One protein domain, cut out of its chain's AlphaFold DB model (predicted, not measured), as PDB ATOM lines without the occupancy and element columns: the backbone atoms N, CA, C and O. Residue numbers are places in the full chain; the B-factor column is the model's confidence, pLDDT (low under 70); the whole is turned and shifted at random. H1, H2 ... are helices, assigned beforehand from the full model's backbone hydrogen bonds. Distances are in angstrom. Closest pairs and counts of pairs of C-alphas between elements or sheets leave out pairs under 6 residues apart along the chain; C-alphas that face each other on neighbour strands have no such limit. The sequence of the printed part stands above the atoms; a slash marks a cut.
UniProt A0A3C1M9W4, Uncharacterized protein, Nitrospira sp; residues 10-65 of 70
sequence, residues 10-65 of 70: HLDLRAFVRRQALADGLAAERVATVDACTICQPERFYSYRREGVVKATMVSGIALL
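This is residues 10 to 65 of the 70 residues of an uncharacterized protein of Nitrospira sp (UniProt A0A3C1M9W4). The printed part has little regular structure: a flat, open zigzag of chain in which helix H1 runs one way, residues 24 to 47 turn and run back to the far end, and the short helix H2 sits there. The tail, residues 52 to 65, then folds back, and its residues 59 to 65 stick out free. The printed part has 56 residues, with H1 then H2 along the chain and no named strand; the class is all helix, with only 15 residues in named elements. It is loose, with a radius of gyration of the C-alphas of 14.3 A and spans of 38 by 37 by 16 A.

H1, residues 13 to 23, and H2, residues 48 to 51, are apart. In H1 every O i to N i+4 pair is within hydrogen-bond range; H2 is too short for such a pair, and its 1 O i to N i+3 pair is within range.

H1 begins at C-alpha 13 (118.179, 95.272, 72.826) and measures 15.3 A. H2 measures 5.0 A and ends at C-alpha 51 (112.293, 101.344, 89.829).

The two C-alphas farthest apart, those of His 10 and Leu 65, are 39.3 A apart. The 24-residue link from H1 to H2 is long. The printed part has no cut, and no printed residue is under 70 in pLDDT.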
ATOM      1  N   HIS A  10     115.260  86.725  77.885       91.00
ATOM      2  CA  HIS A  10     116.177  87.864  77.940       91.00
ATOM      3  C   HIS A  10     116.396  88.384  76.525       91.00
ATOM      4  O   HIS A  10     116.769  87.625  75.634       91.00
ATOM      5  N   LEU A  11     116.172  89.679  76.329       92.88
ATOM      6  CA  LEU A  11     116.364  90.337  75.045       92.88
ATOM      7  C   LEU A  11     117.597  91.236  75.104       92.88
ATOM      8  O   LEU A  11     117.649  92.174  75.902       92.88
ATOM      9  N   ASP A  12     118.564  90.983  74.225       94.88
ATOM     10  CA  ASP A  12     119.641  91.935  73.966       94.88
ATOM     11  C   ASP A  12     119.150  93.018  72.999       94.88
ATOM     12  O   ASP A  12     119.198  92.872  71.774       94.88
ATOM     13  N   LEU A  13     118.663  94.115  73.576       95.56
ATOM     14  CA  LEU A  13     118.179  95.272  72.826       95.56
ATOM     15  C   LEU A  13     119.281  95.937  71.991       95.56
ATOM     16  O   LEU A  13     118.998  96.439  70.906       95.56
ATOM     17  N   ARG A  14     120.538  95.918  72.453       95.81
ATOM     18  CA  ARG A  14     121.652  96.566  71.745       95.81
ATOM     19  C   ARG A  14     121.984  95.797  70.473       95.81
ATOM     20  O   ARG A  14     122.064  96.386  69.398       95.81
ATOM     21  N   ALA A  15     122.107  94.475  70.582       96.19
ATOM     22  CA  ALA A  15     122.323  93.615  69.425       96.19
ATOM     23  C   ALA A  15     121.122  93.632  68.465       96.19
ATOM     24  O   ALA A  15     121.313  93.577  67.251       96.19
ATOM     25  N   PHE A  16     119.895  93.727  68.988       97.38
ATOM     26  CA  PHE A  16     118.685  93.844  68.174       97.38
ATOM     27  C   PHE A  16     118.694  95.110  67.306       97.38
ATOM     28  O   PHE A  16     118.624  94.993  66.085       97.38
ATOM     29  N   VAL A  17     118.885  96.291  67.905       97.00
ATOM     30  CA  VAL A  17     118.942  97.564  67.161       97.00
ATOM     31  C   VAL A  17     120.129  97.595  66.196       97.00
ATOM     32  O   VAL A  17     119.985  98.048  65.063       97.00
ATOM     33  N   ARG A  18     121.291  97.047  66.589       97.62
ATOM     34  CA  ARG A  18     122.444  96.902  65.684       97.62
ATOM     35  C   ARG A  18     122.069  96.107  64.433       97.62
ATOM     36  O   ARG A  18     122.381  96.551  63.338       97.62
ATOM     37  N   ARG A  19     121.390  94.961  64.571       97.94
ATOM     38  CA  ARG A  19     120.953  94.157  63.414       97.94
ATOM     39  C   ARG A  19     119.980  94.909  62.514       97.94
ATOM     40  O   ARG A  19     120.101  94.782  61.303       97.94
ATOM     41  N   GLN A  20     119.060  95.684  63.088       98.31
ATOM     42  CA  GLN A  20     118.146  96.518  62.302       98.31
ATOM     43  C   GLN A  20     118.924  97.548  61.472       98.31
ATOM     44  O   GLN A  20     118.762  97.590  60.262       98.31
ATOM     45  N   ALA A  21     119.867  98.269  62.084       98.00
ATOM     46  CA  ALA A  21     120.701  99.238  61.371       98.00
ATOM     47  C   ALA A  21     121.498  98.615  60.207       98.00
ATOM     48  O   ALA A  21     121.609  99.214  59.141       98.00
ATOM     49  N   LEU A  22     122.044  97.406  60.391       98.31
ATOM     50  CA  LEU A  22     122.745  96.693  59.315       98.31
ATOM     51  C   LEU A  22     121.790  96.259  58.194       98.31
ATOM     52  O   LEU A  22     122.151  96.345  57.024       98.31
ATOM     53  N   ALA A  23     120.581  95.807  58.543       98.38
ATOM     54  CA  ALA A  23     119.552  95.451  57.567       98.38
ATOM     55  C   ALA A  23     119.100  96.664  56.734       98.38
ATOM     56  O   ALA A  23     118.806  96.510  55.553       98.38
ATOM     57  N   ASP A  24     119.147  97.866  57.316       98.25
ATOM     58  CA  ASP A  24     118.876  99.137  56.634       98.25
ATOM     59  C   ASP A  24     120.072  99.647  55.793       98.25
ATOM     60  O   ASP A  24     120.020 100.733  55.215       98.25
ATOM     61  N   GLY A  25     121.161  98.874  55.702       98.25
ATOM     62  CA  GLY A  25     122.302  99.147  54.825       98.25
ATOM     63  C   GLY A  25     123.461  99.914  55.468       98.25
ATOM     64  O   GLY A  25     124.388 100.316  54.762       98.25
ATOM     65  N   LEU A  26     123.461 100.124  56.790       98.06
ATOM     66  CA  LEU A  26     124.622 100.715  57.461       98.06
ATOM     67  C   LEU A  26     125.787  99.714  57.504       98.06
ATOM     68  O   LEU A  26     125.619  98.547  57.850       98.06
ATOM     69  N   ALA A  27     126.997 100.197  57.217       98.12
ATOM     70  CA  ALA A  27     128.221  99.413  57.369       98.12
ATOM     71  C   ALA A  27     128.525  99.142  58.854       98.12
ATOM     72  O   ALA A  27     128.378 100.032  59.699       98.12
ATOM     73  N   ALA A  28     128.983  97.932  59.181       97.44
ATOM     74  CA  ALA A  28     129.186  97.497  60.565       97.44
ATOM     75  C   ALA A  28     130.224  98.333  61.323       97.44
ATOM     76  O   ALA A  28     130.088  98.542  62.531       97.44
ATOM     77  N   GLU A  29     131.217  98.853  60.610       97.75
ATOM     78  CA  GLU A  29     132.292  99.703  61.119       97.75
ATOM     79  C   GLU A  29     131.776 101.100  61.494       97.75
ATOM     80  O   GLU A  29     132.398 101.804  62.287       97.75
ATOM     81  N   ARG A  30     130.615 101.501  60.956       97.12
ATOM     82  CA  ARG A  30     129.945 102.776  61.254       97.12
ATOM     83  C   ARG A  30     128.932 102.672  62.395       97.12
ATOM     84  O   ARG A  30     128.346 103.684  62.772       97.12
ATOM     85  N   VAL A  31     128.721 101.478  62.956       96.81
ATOM     86  CA  VAL A  31     127.785 101.246  64.064       96.81
ATOM     87  C   VAL A  31     128.556 100.874  65.330       96.81
ATOM     88  O   VAL A  31     128.974  99.730  65.531       96.81
ATOM     89  N   ALA A  32     128.704 101.853  66.221       95.81
ATOM     90  CA  ALA A  32     129.250 101.652  67.557       95.81
ATOM     91  C   ALA A  32     128.139 101.340  68.570       95.81
ATOM     92  O   ALA A  32     126.997 101.777  68.438       95.81
ATOM     93  N   THR A  33     128.476 100.579  69.609       94.69
ATOM     94  CA  THR A  33     127.568 100.267  70.717       94.69
ATOM     95  C   THR A  33     128.232 100.672  72.021       94.69
ATOM     96  O   THR A  33     129.384 100.323  72.265       94.69
ATOM     97  N   VAL A  34     127.506 101.397  72.870       93.81
ATOM     98  CA  VAL A  34     127.973 101.734  74.216       93.81
ATOM     99  C   VAL A  34     127.718 100.547  75.140       93.81
ATOM    100  O   VAL A  34     126.583 100.066  75.247       93.81
ATOM    101  N   ASP A  35     128.751 100.089  75.848       91.44
ATOM    102  CA  ASP A  35     128.606  99.023  76.840       91.44
ATOM    103  C   ASP A  35     128.055  99.543  78.184       91.44
ATOM    104  O   ASP A  35     128.700  99.505  79.229       91.44
ATOM    105  N   ALA A  36     126.842 100.099  78.143       93.06
ATOM    106  CA  ALA A  36     126.123 100.583  79.316       93.06
ATOM    107  C   ALA A  36     124.826  99.799  79.533       93.06
ATOM    108  O   ALA A  36     124.109  99.464  78.590       93.06
ATOM    109  N   CYS A  37     124.502  99.546  80.802       95.19
ATOM    110  CA  CYS A  37     123.229  98.964  81.212       95.19
ATOM    111  C   CYS A  37     122.573  99.865  82.257       95.19
ATOM    112  O   CYS A  37     123.087 100.017  83.368       95.19
ATOM    113  N   THR A  38     121.408 100.422  81.917       96.12
ATOM    114  CA  THR A  38     120.673 101.342  82.796       96.12
ATOM    115  C   THR A  38     120.203 100.670  84.084       96.12
ATOM    116  O   THR A  38     120.121 101.328  85.114       96.12
ATOM    117  N   ILE A  39     119.951  99.354  84.067       96.06
ATOM    118  CA  ILE A  39     119.610  98.579  85.270       96.06
ATOM    119  C   ILE A  39     120.839  98.396  86.172       96.06
ATOM    120  O   ILE A  39     120.726  98.609  87.380       96.06
ATOM    121  N   CYS A  40     121.986  98.005  85.602       95.31
ATOM    122  CA  CYS A  40     123.177  97.590  86.355       95.31
ATOM    123  C   CYS A  40     124.023  98.751  86.895       95.31
ATOM    124  O   CYS A  40     124.816  98.528  87.802       95.31
ATOM    125  N   GLN A  41     123.894  99.958  86.337       96.06
ATOM    126  CA  GLN A  41     124.685 101.133  86.728       96.06
ATOM    127  C   GLN A  41     123.785 102.211  87.375       96.06
ATOM    128  O   GLN A  41     123.518 103.239  86.747       96.06
ATOM    129  N   PRO A  42     123.278 101.988  88.608       95.19
ATOM    130  CA  PRO A  42     122.311 102.879  89.259       95.19
ATOM    131  C   PRO A  42     122.865 104.277  89.559       95.19
ATOM    132  O   PRO A  42     122.114 105.240  89.484       95.19
ATOM    133  N   GLU A  43     124.173 104.400  89.796       96.25
ATOM    134  CA  GLU A  43     124.837 105.687  90.064       96.25
ATOM    135  C   GLU A  43     124.909 106.613  88.838       96.25
ATOM    136  O   GLU A  43     125.262 107.782  88.958       96.25
ATOM    137  N   ARG A  44     124.623 106.096  87.636       95.56
ATOM    138  CA  ARG A  44     124.741 106.844  86.372       95.56
ATOM    139  C   ARG A  44     123.419 107.003  85.634       95.56
ATOM    140  O   ARG A  44     123.271 107.946  84.865       95.56
ATOM    141  N   PHE A  45     122.482 106.074  85.823       96.94
ATOM    142  CA  PHE A  45     121.269 106.009  85.013       96.94
ATOM    143  C   PHE A  45     120.014 105.749  85.845       96.94
ATOM    144  O   PHE A  45     119.933 104.785  86.615       96.94
ATOM    145  N   TYR A  46     118.974 106.528  85.559       97.00
ATOM    146  CA  TYR A  46     117.597 106.179  85.901       97.00
ATOM    147  C   TYR A  46     117.155 104.924  85.133       97.00
ATOM    148  O   TYR A  46     117.545 104.715  83.979       97.00
ATOM    149  N   SER A  47     116.347 104.063  85.761       96.69
ATOM    150  CA  SER A  47     115.852 102.843  85.117       96.69
ATOM    151  C   SER A  47     114.443 102.488  85.569       96.69
ATOM    152  O   SER A  47     114.241 101.910  86.638       96.69
ATOM    153  N   TYR A  48     113.475 102.712  84.678       95.56
ATOM    154  CA  TYR A  48     112.082 102.318  84.895       95.56
ATOM    155  C   TYR A  48     111.943 100.824  85.224       95.56
ATOM    156  O   TYR A  48     111.202 100.449  86.127       95.56
ATOM    157  N   ARG A  49     112.702  99.946  84.549       93.75
ATOM    158  CA  ARG A  49     112.631  98.495  84.792       93.75
ATOM    159  C   ARG A  49     113.076  98.105  86.204       93.75
ATOM    160  O   ARG A  49     112.579  97.110  86.729       93.75
ATOM    161  N   ARG A  50     114.015  98.853  86.788       94.75
ATOM    162  CA  ARG A  50     114.481  98.665  88.167       94.75
ATOM    163  C   ARG A  50     113.517  99.296  89.173       94.75
ATOM    164  O   ARG A  50     113.264  98.697  90.209       94.75
ATOM    165  N   GLU A  51     113.021 100.494  88.877       95.31
ATOM    166  CA  GLU A  51     112.293 101.344  89.829       95.31
ATOM    167  C   GLU A  51     110.778 101.103  89.846       95.31
ATOM    168  O   GLU A  51     110.142 101.363  90.862       95.31
ATOM    169  N   GLY A  52     110.185 100.632  88.746       95.12
ATOM    170  CA  GLY A  52     108.736 100.428  88.603       95.12
ATOM    171  C   GLY A  52     107.919 101.715  88.425       95.12
ATOM    172  O   GLY A  52     106.726 101.646  88.148       95.12
ATOM    173  N   VAL A  53     108.559 102.880  88.539       94.75
ATOM    174  CA  VAL A  53     107.975 104.217  88.369       94.75
ATOM    175  C   VAL A  53     108.950 105.111  87.608       94.75
ATOM    176  O   VAL A  53     110.155 104.856  87.592       94.75
ATOM    177  N   VAL A  54     108.444 106.160  86.961       92.75
ATOM    178  CA  VAL A  54     109.292 107.148  86.283       92.75
ATOM    179  C   VAL A  54     109.785 108.160  87.314       92.75
ATOM    180  O   VAL A  54     109.003 108.973  87.795       92.75
ATOM    181  N   LYS A  55     111.075 108.105  87.662       91.44
ATOM    182  CA  LYS A  55     111.714 109.103  88.541       91.44
ATOM    183  C   LYS A  55     112.293 110.288  87.768       91.44
ATOM    184  O   LYS A  55     112.176 111.422  88.214       91.44
ATOM    185  N   ALA A  56     112.908 110.015  86.618       91.75
ATOM    186  CA  ALA A  56     113.435 110.994  85.672       91.75
ATOM    187  C   ALA A  56     113.747 110.312  84.326       91.75
ATOM    188  O   ALA A  56     113.800 109.081  84.242       91.75
ATOM    189  N   THR A  57     113.991 111.118  83.288       92.88
ATOM    190  CA  THR A  57     114.291 110.649  81.926       92.88
ATOM    191  C   THR A  57     115.629 111.198  81.458       92.88
ATOM    192  O   THR A  57     115.883 112.398  81.548       92.88
ATOM    193  N   MET A  58     116.485 110.314  80.945       95.50
ATOM    194  CA  MET A  58     117.738 110.708  80.303       95.50
ATOM    195  C   MET A  58     117.524 111.086  78.848       95.50
ATOM    196  O   MET A  58     116.645 110.546  78.180       95.50
ATOM    197  N   VAL A  59     118.352 112.009  78.367       96.62
ATOM    198  CA  VAL A  59     118.290 112.533  77.002       96.62
ATOM    199  C   VAL A  59     119.609 112.225  76.300       96.62
ATOM    200  O   VAL A  59     120.679 112.366  76.885       96.62
ATOM    201  N   SER A  60     119.527 111.799  75.041       95.75
ATOM    202  CA  SER A  60     120.666 111.724  74.121       95.75
ATOM    203  C   SER A  60     120.478 112.789  73.047       95.75
ATOM    204  O   SER A  60     119.413 112.851  72.437       95.75
ATOM    205  N   GLY A  61     121.483 113.637  72.836       95.88
ATOM    206  CA  GLY A  61     121.432 114.739  71.877       95.88
ATOM    207  C   GLY A  61     122.650 114.743  70.962       95.88
ATOM    208  O   GLY A  61     123.753 114.399  71.385       95.88
ATOM    209  N   ILE A  62     122.445 115.143  69.711       96.81
ATOM    210  CA  ILE A  62     123.497 115.356  68.717       96.81
ATOM    211  C   ILE A  62     123.232 116.683  68.005       96.81
ATOM    212  O   ILE A  62     122.085 117.007  67.706       96.81
ATOM    213  N   ALA A  63     124.283 117.464  67.759       95.75
ATOM    214  CA  ALA A  63     124.186 118.749  67.077       95.75
ATOM    215  C   ALA A  63     125.398 118.980  66.172       95.75
ATOM    216  O   ALA A  63     126.512 118.557  66.483       95.75
ATOM    217  N   LEU A  64     125.175 119.685  65.064       95.81
ATOM    218  CA  LEU A  64     126.247 120.237  64.245       95.81
ATOM    219  C   LEU A  64     126.614 121.611  64.804       95.81
ATOM    220  O   LEU A  64     125.756 122.483  64.922       95.81
ATOM    221  N   LEU A  65     127.883 121.800  65.159       93.06
ATOM    222  CA  LEU A  65     128.376 123.098  65.608       93.06
ATOM    223  C   LEU A  65     128.779 123.960  64.400       93.06
ATOM    224  O   LEU A  65     129.310 123.420  63.421       93.06
TER     225      LEU A  65